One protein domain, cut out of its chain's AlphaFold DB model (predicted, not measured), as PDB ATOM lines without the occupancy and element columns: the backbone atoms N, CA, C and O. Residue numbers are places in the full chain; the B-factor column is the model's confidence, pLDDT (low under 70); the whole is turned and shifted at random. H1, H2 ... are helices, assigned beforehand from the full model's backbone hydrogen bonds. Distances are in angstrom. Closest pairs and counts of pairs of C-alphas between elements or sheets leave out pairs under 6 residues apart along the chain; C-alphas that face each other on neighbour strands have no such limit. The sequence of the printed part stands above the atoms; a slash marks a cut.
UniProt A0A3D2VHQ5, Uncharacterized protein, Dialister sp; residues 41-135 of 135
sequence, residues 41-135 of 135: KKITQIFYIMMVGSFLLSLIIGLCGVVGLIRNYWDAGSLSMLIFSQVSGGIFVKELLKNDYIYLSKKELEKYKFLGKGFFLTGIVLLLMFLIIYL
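This is residues 41 to 135 of the 135 residues of an uncharacterized protein of Dialister sp (UniProt A0A3D2VHQ5). What shape does the printed part have? Three long helices stand side by side in an open row, H2 in the middle with H1 and H3 on either side of it, and the chain folds back on itself twice. What is it made of? The 95 printed residues have three named helices, H1, H2 and H3 in chain order, and no named strand, and the class is all helix. How closely is it gathered? It is loose and elongated, with a radius of gyration of the C-alphas of 15.5 A and spans of 48 by 26 by 18 A.

How does H1, residues 42 to 66, stand to H2, residues 74 to 99? They touch as a helical hairpin, at a shallow tilt of 18 degrees, opposite ways. Their closest C-alphas are those of Ser 58 and Ser 78, 4.3 A apart. How does H3, residues 106 to 134, stand to the others? H2 and H3 touch as a second helical hairpin, at a shallow tilt of 25 degrees, opposite ways, and their closest C-alphas, those of Gly 90 and Gly 116, are 5.3 A apart. H1 and H3 are apart. What does the backbone show? In H1, H2 and H3 every O i to N i+4 pair is within hydrogen-bond range.

Where does H1 run? It begins at C-alpha 42, (-35.998, -32.134, 18.588), and measures 36.1 A from first to last C-alpha. How long are the other two? H2 measures 36.9 A and H3 42.3 A, ending at C-alpha 134, (-35.721, -16.928, 52.238).

How large is it? The two C-alphas farthest apart, those of Arg 71 and Ile 102, are 48.4 A from each other. Are there cuts or long links? The printed part has no cut, and both links are short. Where is confidence low? The mean pLDDT of the printed part is 79.2, and residues 100 to 105, 108 and 120 are under 70.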
ATOM      1  N   LYS A  41     -33.350 -29.223  15.631       79.19
ATOM      2  CA  LYS A  41     -33.406 -30.575  16.200       79.19
ATOM      3  C   LYS A  41     -34.440 -30.656  17.329       79.19
ATOM      4  O   LYS A  41     -34.647 -29.700  18.077       79.19
ATOM      5  N   LYS A  42     -35.017 -31.850  17.519       81.44
ATOM      6  CA  LYS A  42     -35.998 -32.134  18.588       81.44
ATOM      7  C   LYS A  42     -35.505 -31.728  19.984       81.44
ATOM      8  O   LYS A  42     -36.283 -31.203  20.767       81.44
ATOM      9  N   ILE A  43     -34.218 -31.918  20.281       80.69
ATOM     10  CA  ILE A  43     -33.620 -31.540  21.575       80.69
ATOM     11  C   ILE A  43     -33.704 -30.019  21.801       80.69
ATOM     12  O   ILE A  43     -34.156 -29.577  22.855       80.69
ATOM     13  N   THR A  44     -33.350 -29.210  20.797       79.44
ATOM     14  CA  THR A  44     -33.418 -27.741  20.868       79.44
ATOM     15  C   THR A  44     -34.858 -27.248  21.050       79.44
ATOM     16  O   THR A  44     -35.110 -26.323  21.821       79.44
ATOM     17  N   GLN A  45     -35.824 -27.902  20.394       81.31
ATOM     18  CA  GLN A  45     -37.251 -27.606  20.560       81.31
ATOM     19  C   GLN A  45     -37.736 -27.895  21.987       81.31
ATOM     20  O   GLN A  45     -38.452 -27.074  22.557       81.31
ATOM     21  N   ILE A  46     -37.323 -29.021  22.579       85.25
ATOM     22  CA  ILE A  46     -37.694 -29.387  23.955       85.25
ATOM     23  C   ILE A  46     -37.196 -28.328  24.940       85.25
ATOM     24  O   ILE A  46     -37.989 -27.829  25.735       85.25
ATOM     25  N   PHE A  47     -35.927 -27.915  24.855       84.19
ATOM     26  CA  PHE A  47     -35.397 -26.883  25.753       84.19
ATOM     27  C   PHE A  47     -36.096 -25.532  25.584       84.19
ATOM     28  O   PHE A  47     -36.338 -24.844  26.573       84.19
ATOM     29  N   TYR A  48     -36.480 -25.176  24.357       83.00
ATOM     30  CA  TYR A  48     -37.267 -23.972  24.110       83.00
ATOM     31  C   TYR A  48     -38.663 -24.044  24.747       83.00
ATOM     32  O   TYR A  48     -39.086 -23.102  25.416       83.00
ATOM     33  N   ILE A  49     -39.375 -25.166  24.578       84.81
ATOM     34  CA  ILE A  49     -40.694 -25.374  25.193       84.81
ATOM     35  C   ILE A  49     -40.578 -25.347  26.716       84.81
ATOM     36  O   ILE A  49     -41.388 -24.700  27.373       84.81
ATOM     37  N   MET A  50     -39.561 -26.001  27.280       85.75
ATOM     38  CA  MET A  50     -39.314 -25.987  28.720       85.75
ATOM     39  C   MET A  50     -39.071 -24.569  29.231       85.75
ATOM     40  O   MET A  50     -39.697 -24.176  30.212       85.75
ATOM     41  N   MET A  51     -38.234 -23.786  28.547       85.50
ATOM     42  CA  MET A  51     -37.929 -22.399  28.895       85.50
ATOM     43  C   MET A  51     -39.180 -21.513  28.886       85.50
ATOM     44  O   MET A  51     -39.477 -20.853  29.882       85.50
ATOM     45  N   VAL A  52     -39.925 -21.507  27.777       85.62
ATOM     46  CA  VAL A  52     -41.130 -20.673  27.632       85.62
ATOM     47  C   VAL A  52     -42.238 -21.154  28.568       85.62
ATOM     48  O   VAL A  52     -42.884 -20.341  29.224       85.62
ATOM     49  N   GLY A  53     -42.437 -22.467  28.684       86.19
ATOM     50  CA  GLY A  53     -43.471 -23.056  29.532       86.19
ATOM     51  C   GLY A  53     -43.268 -22.747  31.013       86.19
ATOM     52  O   GLY A  53     -44.201 -22.312  31.682       86.19
ATOM     53  N   SER A  54     -42.043 -22.898  31.522       87.50
ATOM     54  CA  SER A  54     -41.742 -22.587  32.926       87.50
ATOM     55  C   SER A  54     -41.786 -21.087  33.233       87.50
ATOM     56  O   SER A  54     -42.246 -20.709  34.310       87.50
ATOM     57  N   PHE A  55     -41.431 -20.224  32.274       84.56
ATOM     58  CA  PHE A  55     -41.621 -18.774  32.405       84.56
ATOM     59  C   PHE A  55     -43.100 -18.402  32.567       84.56
ATOM     60  O   PHE A  55     -43.468 -17.628  33.450       84.56
ATOM     61  N   LEU A  56     -43.965 -18.988  31.736       85.44
ATOM     62  CA  LEU A  56     -45.406 -18.744  31.792       85.44
ATOM     63  C   LEU A  56     -46.035 -19.285  33.067       85.44
ATOM     64  O   LEU A  56     -46.874 -18.616  33.666       85.44
ATOM     65  N   LEU A  57     -45.599 -20.462  33.511       87.31
ATOM     66  CA  LEU A  57     -46.081 -21.051  34.749       87.31
ATOM     67  C   LEU A  57     -45.721 -20.183  35.961       87.31
ATOM     68  O   LEU A  57     -46.573 -19.966  36.819       87.31
ATOM     69  N   SER A  58     -44.508 -19.623  36.001       88.12
ATOM     70  CA  SER A  58     -44.130 -18.660  37.041       88.12
ATOM     71  C   SER A  58     -45.049 -17.438  37.063       88.12
ATOM     72  O   SER A  58     -45.486 -17.034  38.143       88.12
ATOM     73  N   LEU A  59     -45.351 -16.862  35.895       83.62
ATOM     74  CA  LEU A  59     -46.235 -15.701  35.803       83.62
ATOM     75  C   LEU A  59     -47.635 -16.039  36.310       83.62
ATOM     76  O   LEU A  59     -48.195 -15.272  37.086       83.62
ATOM     77  N   ILE A  60     -48.179 -17.202  35.946       85.62
ATOM     78  CA  ILE A  60     -49.488 -17.658  36.431       85.62
ATOM     79  C   ILE A  60     -49.479 -17.819  37.955       85.62
ATOM     80  O   ILE A  60     -50.372 -17.301  38.619       85.62
ATOM     81  N   ILE A  61     -48.466 -18.481  38.524       86.75
ATOM     82  CA  ILE A  61     -48.348 -18.662  39.980       86.75
ATOM     83  C   ILE A  61     -48.206 -17.305  40.683       86.75
ATOM     84  O   ILE A  61     -48.878 -17.067  41.684       86.75
ATOM     85  N   GLY A  62     -47.393 -16.399  40.133       83.69
ATOM     86  CA  GLY A  62     -47.206 -15.047  40.659       83.69
ATOM     87  C   GLY A  62     -48.505 -14.242  40.660       83.69
ATOM     88  O   GLY A  62     -48.867 -13.642  41.668       83.69
ATOM     89  N   LEU A  63     -49.261 -14.281  39.559       82.56
ATOM     90  CA  LEU A  63     -50.558 -13.611  39.443       82.56
ATOM     91  C   LEU A  63     -51.593 -14.216  40.403       82.56
ATOM     92  O   LEU A  63     -52.250 -13.476  41.132       82.56
ATOM     93  N   CYS A  64     -51.712 -15.546  40.452       82.88
ATOM     94  CA  CYS A  64     -52.609 -16.242  41.380       82.88
ATOM     95  C   CYS A  64     -52.265 -15.955  42.846       82.88
ATOM     96  O   CYS A  64     -53.162 -15.842  43.679       82.88
ATOM     97  N   GLY A  65     -50.980 -15.814  43.161       82.69
ATOM     98  CA  GLY A  65     -50.506 -15.449  44.485       82.69
ATOM     99  C   GLY A  65     -50.883 -14.028  44.895       82.69
ATOM    100  O   GLY A  65     -51.467 -13.825  45.956       82.69
ATOM    101  N   VAL A  66     -50.655 -13.044  44.020       76.50
ATOM    102  CA  VAL A  66     -51.009 -11.640  44.294       76.50
ATOM    103  C   VAL A  66     -52.524 -11.424  44.390       76.50
ATOM    104  O   VAL A  66     -52.977 -10.616  45.195       76.50
ATOM    105  N   VAL A  67     -53.320 -12.157  43.605       77.88
ATOM    106  CA  VAL A  67     -54.795 -12.117  43.679       77.88
ATOM    107  C   VAL A  67     -55.322 -12.850  44.929       77.88
ATOM    108  O   VAL A  67     -56.499 -12.746  45.261       77.88
ATOM    109  N   GLY A  68     -54.460 -13.564  45.662       76.81
ATOM    110  CA  GLY A  68     -54.826 -14.286  46.880       76.81
ATOM    111  C   GLY A  68     -55.497 -15.641  46.632       76.81
ATOM    112  O   GLY A  68     -56.043 -16.221  47.569       76.81
ATOM    113  N   LEU A  69     -55.445 -16.163  45.398       78.69
ATOM    114  CA  LEU A  69     -55.923 -17.510  45.057       78.69
ATOM    115  C   LEU A  69     -54.992 -18.595  45.610       78.69
ATOM    116  O   LEU A  69     -55.457 -19.647  46.041       78.69
ATOM    117  N   ILE A  70     -53.680 -18.338  45.619       80.38
ATOM    118  CA  ILE A  70     -52.676 -19.219  46.225       80.38
ATOM    119  C   ILE A  70     -52.067 -18.478  47.406       80.38
ATOM    120  O   ILE A  70     -51.359 -17.491  47.241       80.38
ATOM    121  N   ARG A  71     -52.367 -18.950  48.614       72.06
ATOM    122  CA  ARG A  71     -52.053 -18.214  49.842       72.06
ATOM    123  C   ARG A  71     -50.693 -18.571  50.441       72.06
ATOM    124  O   ARG A  71     -50.075 -17.727  51.075       72.06
ATOM    125  N   ASN A  72     -50.218 -19.791  50.199       80.69
ATOM    126  CA  ASN A  72     -48.978 -20.313  50.773       80.69
ATOM    127  C   ASN A  72     -47.936 -20.553  49.676       80.69
ATOM    128  O   ASN A  72     -48.253 -21.183  48.669       80.69
ATOM    129  N   TYR A  73     -46.700 -20.094  49.902       79.62
ATOM    130  CA  TYR A  73     -45.507 -20.372  49.082       79.62
ATOM    131  C   TYR A  73     -45.615 -20.013  47.585       79.62
ATOM    132  O   TYR A  73     -44.860 -20.536  46.762       79.62
ATOM    133  N   TRP A  74     -46.557 -19.147  47.200       84.31
ATOM    134  CA  TRP A  74     -46.748 -18.733  45.804       84.31
ATOM    135  C   TRP A  74     -45.548 -17.939  45.277       84.31
ATOM    136  O   TRP A  74     -45.172 -18.046  44.113       84.31
ATOM    137  N   ASP A  75     -44.933 -17.169  46.160       79.62
ATOM    138  CA  ASP A  75     -43.726 -16.389  45.966       79.62
ATOM    139  C   ASP A  75     -42.538 -17.312  45.663       79.62
ATOM    140  O   ASP A  75     -41.919 -17.191  44.603       79.62
ATOM    141  N   ALA A  76     -42.309 -18.328  46.499       84.25
ATOM    142  CA  ALA A  76     -41.235 -19.298  46.303       84.25
ATOM    143  C   ALA A  76     -41.469 -20.176  45.058       84.25
ATOM    144  O   ALA A  76     -40.545 -20.451  44.284       84.25
ATOM    145  N   GLY A  77     -42.718 -20.583  44.817       84.69
ATOM    146  CA  GLY A  77     -43.122 -21.334  43.626       84.69
ATOM    147  C   GLY A  77     -42.933 -20.541  42.329       84.69
ATOM    148  O   GLY A  77     -42.409 -21.062  41.346       84.69
ATOM    149  N   SER A  78     -43.292 -19.255  42.323       86.44
ATOM    150  CA  SER A  78     -43.082 -18.378  41.169       86.44
ATOM    151  C   SER A  78     -41.590 -18.163  40.893       86.44
ATOM    152  O   SER A  78     -41.162 -18.242  39.737       86.44
ATOM    153  N   LEU A  79     -40.781 -17.960  41.937       83.50
ATOM    154  CA  LEU A  79     -39.348 -17.685  41.803       83.50
ATOM    155  C   LEU A  79     -38.548 -18.922  41.367       83.50
ATOM    156  O   LEU A  79     -37.686 -18.822  40.493       83.50
ATOM    157  N   SER A  80     -38.880 -20.104  41.890       86.38
ATOM    158  CA  SER A  80     -38.261 -21.370  41.470       86.38
ATOM    159  C   SER A  80     -38.522 -21.694  39.991       86.38
ATOM    160  O   SER A  80     -37.590 -22.058  39.269       86.38
ATOM    161  N   MET A  81     -39.743 -21.466  39.492       87.38
ATOM    162  CA  MET A  81     -40.063 -21.630  38.068       87.38
ATOM    163  C   MET A  81     -39.337 -20.611  37.173       87.38
ATOM    164  O   MET A  81     -38.947 -20.965  36.057       87.38
ATOM    165  N   LEU A  82     -39.084 -19.381  37.648       86.06
ATOM    166  CA  LEU A  82     -38.246 -18.412  36.915       86.06
ATOM    167  C   LEU A  82     -36.805 -18.886  36.804       86.06
ATOM    168  O   LEU A  82     -36.237 -18.844  35.714       86.06
ATOM    169  N   ILE A  83     -36.218 -19.358  37.904       85.38
ATOM    170  CA  ILE A  83     -34.845 -19.872  37.907       85.38
ATOM    171  C   ILE A  83     -34.734 -21.045  36.927       85.38
ATOM    172  O   ILE A  83     -33.834 -21.070  36.085       85.38
ATOM    173  N   PHE A  84     -35.695 -21.972  36.953       86.12
ATOM    174  CA  PHE A  84     -35.735 -23.101  36.024       86.12
ATOM    175  C   PHE A  84     -35.847 -22.664  34.553       86.12
ATOM    176  O   PHE A  84     -35.150 -23.197  33.680       86.12
ATOM    177  N   SER A  85     -36.669 -21.650  34.270       87.31
ATOM    178  CA  SER A  85     -36.780 -21.060  32.933       87.31
ATOM    179  C   SER A  85     -35.451 -20.473  32.448       87.31
ATOM    180  O   SER A  85     -35.061 -20.668  31.296       87.31
ATOM    181  N   GLN A  86     -34.690 -19.815  33.323       85.38
ATOM    182  CA  GLN A  86     -33.412 -19.220  32.931       85.38
ATOM    183  C   GLN A  86     -32.303 -20.253  32.728       85.38
ATOM    184  O   GLN A  86     -31.536 -20.139  31.768       85.38
ATOM    185  N   VAL A  87     -32.257 -21.304  33.552       86.44
ATOM    186  CA  VAL A  87     -31.328 -22.430  33.361       86.44
ATOM    187  C   VAL A  87     -31.609 -23.140  32.035       86.44
ATOM    188  O   VAL A  87     -30.692 -23.342  31.233       86.44
ATOM    189  N   SER A  88     -32.876 -23.467  31.761       85.38
ATOM    190  CA  SER A  88     -33.273 -24.093  30.493       85.38
ATOM    191  C   SER A  88     -33.034 -23.177  29.286       85.38
ATOM    192  O   SER A  88     -32.566 -23.657  28.255       85.38
ATOM    193  N   GLY A  89     -33.228 -21.862  29.423       82.75
ATOM    194  CA  GLY A  89     -32.880 -20.870  28.402       82.75
ATOM    195  C   GLY A  89     -31.378 -20.792  28.104       82.75
ATOM    196  O   GLY A  89     -30.972 -20.732  26.943       82.75
ATOM    197  N   GLY A  90     -30.530 -20.869  29.132       83.56
ATOM    198  CA  GLY A  90     -29.075 -20.928  28.968       83.56
ATOM    199  C   GLY A  90     -28.611 -22.189  28.227       83.56
ATOM    200  O   GLY A  90     -27.749 -22.109  27.347       83.56
ATOM    201  N   ILE A  91     -29.204 -23.346  28.545       84.25
ATOM    202  CA  ILE A  91     -28.937 -24.619  27.854       84.25
ATOM    203  C   ILE A  91     -29.450 -24.566  26.412       84.25
ATOM    204  O   ILE A  91     -28.715 -24.932  25.497       84.25
ATOM    205  N   PHE A  92     -30.658 -24.037  26.194       84.31
ATOM    206  CA  PHE A  92     -31.232 -23.826  24.866       84.31
ATOM    207  C   PHE A  92     -30.279 -23.035  23.963       84.31
ATOM    208  O   PHE A  92     -29.978 -23.473  22.856       84.31
ATOM    209  N   VAL A  93     -29.745 -21.905  24.441       81.12
ATOM    210  CA  VAL A  93     -28.812 -21.086  23.653       81.12
ATOM    211  C   VAL A  93     -27.516 -21.841  23.350       81.12
ATOM    212  O   VAL A  93     -27.011 -21.752  22.230       81.12
ATOM    213  N   LYS A  94     -26.970 -22.599  24.310       82.56
ATOM    214  CA  LYS A  94     -25.775 -23.426  24.073       82.56
ATOM    215  C   LYS A  94     -26.028 -24.494  23.007       82.56
ATOM    216  O   LYS A  94     -25.192 -24.669  22.124       82.56
ATOM    217  N   GLU A  95     -27.172 -25.167  23.064       81.44
ATOM    218  CA  GLU A  95     -27.525 -26.223  22.115       81.44
ATOM    219  C   GLU A  95     -27.809 -25.659  20.717       81.44
ATOM    220  O   GLU A  95     -27.341 -26.213  19.720       81.44
ATOM    221  N   LEU A  96     -28.476 -24.500  20.643       79.31
ATOM    222  CA  LEU A  96     -28.705 -23.753  19.404       79.31
ATOM    223  C   LEU A  96     -27.374 -23.376  18.732       79.31
ATOM    224  O   LEU A  96     -27.198 -23.582  17.533       79.31
ATOM    225  N   LEU A  97     -26.408 -22.874  19.510       77.88
ATOM    226  CA  LEU A  97     -25.076 -22.511  19.013       77.88
ATOM    227  C   LEU A  97     -24.245 -23.722  18.568       77.88
ATOM    228  O   LEU A  97     -23.352 -23.559  17.742       77.88
ATOM    229  N   LYS A  98     -24.500 -24.916  19.113       77.94
ATOM    230  CA  LYS A  98     -23.748 -26.137  18.791       77.94
ATOM    231  C   LYS A  98     -24.313 -26.868  17.573       77.94
ATOM    232  O   LYS A  98     -23.545 -27.334  16.737       77.94
ATOM    233  N   ASN A  99     -25.638 -26.970  17.472       71.06
ATOM    234  CA  ASN A  99     -26.301 -27.790  16.454       71.06
ATOM    235  C   ASN A  99     -26.806 -27.001  15.246       71.06
ATOM    236  O   ASN A  99     -26.777 -27.530  14.140       71.06
ATOM    237  N   ASP A 100     -27.258 -25.761  15.444       64.00
ATOM    238  CA  ASP A 100     -27.968 -24.989  14.417       64.00
ATOM    239  C   ASP A 100     -27.127 -23.811  13.878       64.00
ATOM    240  O   ASP A 100     -27.634 -22.951  13.156       64.00
ATOM    241  N   TYR A 101     -25.816 -23.786  14.175       61.00
ATOM    242  CA  TYR A 101     -24.886 -22.709  13.793       61.00
ATOM    243  C   TYR A 101     -24.834 -22.439  12.283       61.00
ATOM    244  O   TYR A 101     -24.597 -21.305  11.874       61.00
ATOM    245  N   ILE A 102     -25.071 -23.469  11.465       60.09
ATOM    246  CA  ILE A 102     -25.026 -23.408   9.996       60.09
ATOM    247  C   ILE A 102     -26.191 -22.573   9.443       60.09
ATOM    248  O   ILE A 102     -26.069 -21.945   8.395       60.09
ATOM    249  N   TYR A 103     -27.321 -22.538  10.153       62.19
ATOM    250  CA  TYR A 103     -28.541 -21.865   9.703       62.19
ATOM    251  C   TYR A 103     -28.673 -20.426  10.215       62.19
ATOM    252  O   TYR A 103     -29.590 -19.721   9.789       62.19
ATOM    253  N   LEU A 104     -27.785 -19.989  11.116       64.38
ATOM    254  CA  LEU A 104     -27.797 -18.646  11.688       64.38
ATOM    255  C   LEU A 104     -26.859 -17.696  10.938       64.38
ATOM    256  O   LEU A 104     -25.692 -17.993  10.690       64.38
ATOM    257  N   SER A 105     -27.343 -16.482  10.670       68.88
ATOM    258  CA  SER A 105     -26.485 -15.393  10.192       68.88
ATOM    259  C   SER A 105     -25.511 -14.941  11.288       68.88
ATOM    260  O   SER A 105     -25.850 -14.970  12.473       68.88
ATOM    261  N   LYS A 106     -24.322 -14.439  10.917       71.31
ATOM    262  CA  LYS A 106     -23.309 -13.930  11.870       71.31
ATOM    263  C   LYS A 106     -23.887 -12.923  12.877       71.31
ATOM    264  O   LYS A 106     -23.556 -12.987  14.057       71.31
ATOM    265  N   LYS A 107     -24.803 -12.052  12.429       73.81
ATOM    266  CA  LYS A 107     -25.498 -11.077  13.292       73.81
ATOM    267  C   LYS A 107     -26.414 -11.741  14.324       73.81
ATOM    268  O   LYS A 107     -26.491 -11.293  15.464       73.81
ATOM    269  N   GLU A 108     -27.121 -12.799  13.938       69.81
ATOM    270  CA  GLU A 108     -27.978 -13.538  14.866       69.81
ATOM    271  C   GLU A 108     -27.131 -14.313  15.874       69.81
ATOM    272  O   GLU A 108     -27.427 -14.292  17.064       69.81
ATOM    273  N   LEU A 109     -26.024 -14.912  15.431       72.12
ATOM    274  CA  LEU A 109     -25.101 -15.654  16.288       72.12
ATOM    275  C   LEU A 109     -24.552 -14.802  17.445       72.12
ATOM    276  O   LEU A 109     -24.542 -15.253  18.591       72.12
ATOM    277  N   GLU A 110     -24.116 -13.571  17.167       75.44
ATOM    278  CA  GLU A 110     -23.672 -12.634  18.208       75.44
ATOM    279  C   GLU A 110     -24.795 -12.295  19.184       75.44
ATOM    280  O   GLU A 110     -24.589 -12.316  20.399       75.44
ATOM    281  N   LYS A 111     -26.004 -12.065  18.663       77.12
ATOM    282  CA  LYS A 111     -27.182 -11.789  19.482       77.12
ATOM    283  C   LYS A 111     -27.502 -12.957  20.415       77.12
ATOM    284  O   LYS A 111     -27.751 -12.725  21.595       77.12
ATOM    285  N   TYR A 112     -27.441 -14.200  19.934       73.19
ATOM    286  CA  TYR A 112     -27.654 -15.381  20.772       73.19
ATOM    287  C   TYR A 112     -26.517 -15.609  21.769       73.19
ATOM    288  O   TYR A 112     -26.798 -15.918  22.920       73.19
ATOM    289  N   LYS A 113     -25.248 -15.384  21.402       73.62
ATOM    290  CA  LYS A 113     -24.129 -15.426  22.365       73.62
ATOM    291  C   LYS A 113     -24.304 -14.404  23.490       73.62
ATOM    292  O   LYS A 113     -24.034 -14.724  24.648       73.62
ATOM    293  N   PHE A 114     -24.764 -13.200  23.157       74.56
ATOM    294  CA  PHE A 114     -25.081 -12.169  24.140       74.56
ATOM    295  C   PHE A 114     -26.268 -12.580  25.024       74.56
ATOM    296  O   PHE A 114     -26.166 -12.523  26.246       74.56
ATOM    297  N   LEU A 115     -27.348 -13.094  24.424       72.12
ATOM    298  CA  LEU A 115     -28.515 -13.634  25.136       72.12
ATOM    299  C   LEU A 115     -28.149 -14.775  26.088       72.12
ATOM    300  O   LEU A 115     -28.624 -14.790  27.215       72.12
ATOM    301  N   GLY A 116     -27.278 -15.695  25.674       70.25
ATOM    302  CA  GLY A 116     -26.807 -16.790  26.521       70.25
ATOM    303  C   GLY A 116     -26.107 -16.276  27.774       70.25
ATOM    304  O   GLY A 116     -26.454 -16.686  28.876       70.25
ATOM    305  N   LYS A 117     -25.177 -15.323  27.628       72.88
ATOM    306  CA  LYS A 117     -24.528 -14.663  28.776       72.88
ATOM    307  C   LYS A 117     -25.543 -13.921  29.653       72.88
ATOM    308  O   LYS A 117     -25.440 -13.985  30.874       72.88
ATOM    309  N   GLY A 118     -26.533 -13.283  29.028       72.44
ATOM    310  CA  GLY A 118     -27.652 -12.628  29.701       72.44
ATOM    311  C   GLY A 118     -28.444 -13.585  30.593       72.44
ATOM    312  O   GLY A 118     -28.578 -13.300  31.775       72.44
ATOM    313  N   PHE A 119     -28.879 -14.739  30.071       75.62
ATOM    314  CA  PHE A 119     -29.638 -15.737  30.841       75.62
ATOM    315  C   PHE A 119     -28.879 -16.273  32.057       75.62
ATOM    316  O   PHE A 119     -29.475 -16.458  33.115       75.62
ATOM    317  N   PHE A 120     -27.567 -16.495  31.935       69.69
ATOM    318  CA  PHE A 120     -26.753 -16.932  33.072       69.69
ATOM    319  C   PHE A 120     -26.614 -15.834  34.132       69.69
ATOM    320  O   PHE A 120     -26.748 -16.118  35.320       69.69
ATOM    321  N   LEU A 121     -26.388 -14.581  33.720       73.19
ATOM    322  CA  LEU A 121     -26.246 -13.464  34.652       73.19
ATOM    323  C   LEU A 121     -27.560 -13.158  35.378       73.19
ATOM    324  O   LEU A 121     -27.565 -13.018  36.598       73.19
ATOM    325  N   THR A 122     -28.682 -13.111  34.655       76.19
ATOM    326  CA  THR A 122     -29.999 -12.905  35.269       76.19
ATOM    327  C   THR A 122     -30.361 -14.055  36.208       76.19
ATOM    328  O   THR A 122     -30.988 -13.812  37.236       76.19
ATOM    329  N   GLY A 123     -29.917 -15.282  35.901       73.38
ATOM    330  CA  GLY A 123     -30.224 -16.461  36.711       73.38
ATOM    331  C   GLY A 123     -29.526 -16.404  38.060       73.38
ATOM    332  O   GLY A 123     -30.145 -16.664  39.089       73.38
ATOM    333  N   ILE A 124     -28.260 -15.982  38.065       76.69
ATOM    334  CA  ILE A 124     -27.471 -15.777  39.286       76.69
ATOM    335  C   ILE A 124     -28.087 -14.671  40.150       76.69
ATOM    336  O   ILE A 124     -28.209 -14.840  41.360       76.69
ATOM    337  N   VAL A 125     -28.516 -13.561  39.540       79.62
ATOM    338  CA  VAL A 125     -29.157 -12.453  40.267       79.62
ATOM    339  C   VAL A 125     -30.473 -12.898  40.913       79.62
ATOM    340  O   VAL A 125     -30.705 -12.605  42.083       79.62
ATOM    341  N   LEU A 126     -31.314 -13.645  40.191       78.62
ATOM    342  CA  LEU A 126     -32.564 -14.181  40.739       78.62
ATOM    343  C   LEU A 126     -32.319 -15.178  41.874       78.62
ATOM    344  O   LEU A 126     -33.054 -15.176  42.856       78.62
ATOM    345  N   LEU A 127     -31.276 -16.001  41.763       78.62
ATOM    346  CA  LEU A 127     -30.906 -16.963  42.797       78.62
ATOM    347  C   LEU A 127     -30.375 -16.267  44.059       78.62
ATOM    348  O   LEU A 127     -30.727 -16.666  45.164       78.62
ATOM    349  N   LEU A 128     -29.599 -15.191  43.910       79.69
ATOM    350  CA  LEU A 128     -29.181 -14.342  45.030       79.69
ATOM    351  C   LEU A 128     -30.375 -13.661  45.704       79.69
ATOM    352  O   LEU A 128     -30.460 -13.674  46.927       79.69
ATOM    353  N   MET A 129     -31.316 -13.111  44.929       79.38
ATOM    354  CA  MET A 129     -32.548 -12.546  45.493       79.38
ATOM    355  C   MET A 129     -33.357 -13.597  46.254       79.38
ATOM    356  O   MET A 129     -33.827 -13.309  47.347       79.38
ATOM    357  N   PHE A 130     -33.489 -14.809  45.706       79.00
ATOM    358  CA  PHE A 130     -34.133 -15.920  46.405       79.00
ATOM    359  C   PHE A 130     -33.450 -16.191  47.748       79.00
ATOM    360  O   PHE A 130     -34.114 -16.248  48.777       79.00
ATOM    361  N   LEU A 131     -32.118 -16.298  47.749       79.81
ATOM    362  CA  LEU A 131     -31.357 -16.565  48.964       79.81
ATOM    363  C   LEU A 131     -31.555 -15.463  50.014       79.81
ATOM    364  O   LEU A 131     -31.736 -15.776  51.174       79.81
ATOM    365  N   ILE A 132     -31.565 -14.189  49.612       82.31
ATOM    366  CA  ILE A 132     -31.746 -13.048  50.529       82.31
ATOM    367  C   ILE A 132     -33.161 -13.001  51.126       82.31
ATOM    368  O   ILE A 132     -33.336 -12.541  52.246       82.31
ATOM    369  N   ILE A 133     -34.180 -13.413  50.368       78.44
ATOM    370  CA  ILE A 133     -35.580 -13.343  50.814       78.44
ATOM    371  C   ILE A 133     -35.934 -14.509  51.750       78.44
ATOM    372  O   ILE A 133     -36.768 -14.331  52.637       78.44
ATOM    373  N   TYR A 134     -35.333 -15.687  51.550       74.75
ATOM    374  CA  TYR A 134     -35.721 -16.928  52.238       74.75
ATOM    375  C   TYR A 134     -34.684 -17.493  53.226       74.75
ATOM    376  O   TYR A 134     -34.957 -18.537  53.821       74.75
ATOM    377  N   LEU A 135     -33.521 -16.852  53.393       72.56
ATOM    378  CA  LEU A 135     -32.501 -17.189  54.399       72.56
ATOM    379  C   LEU A 135     -32.506 -16.154  55.528       72.56
ATOM    380  O   LEU A 135     -32.434 -16.586  56.699       72.56
TER     381      LEU A 135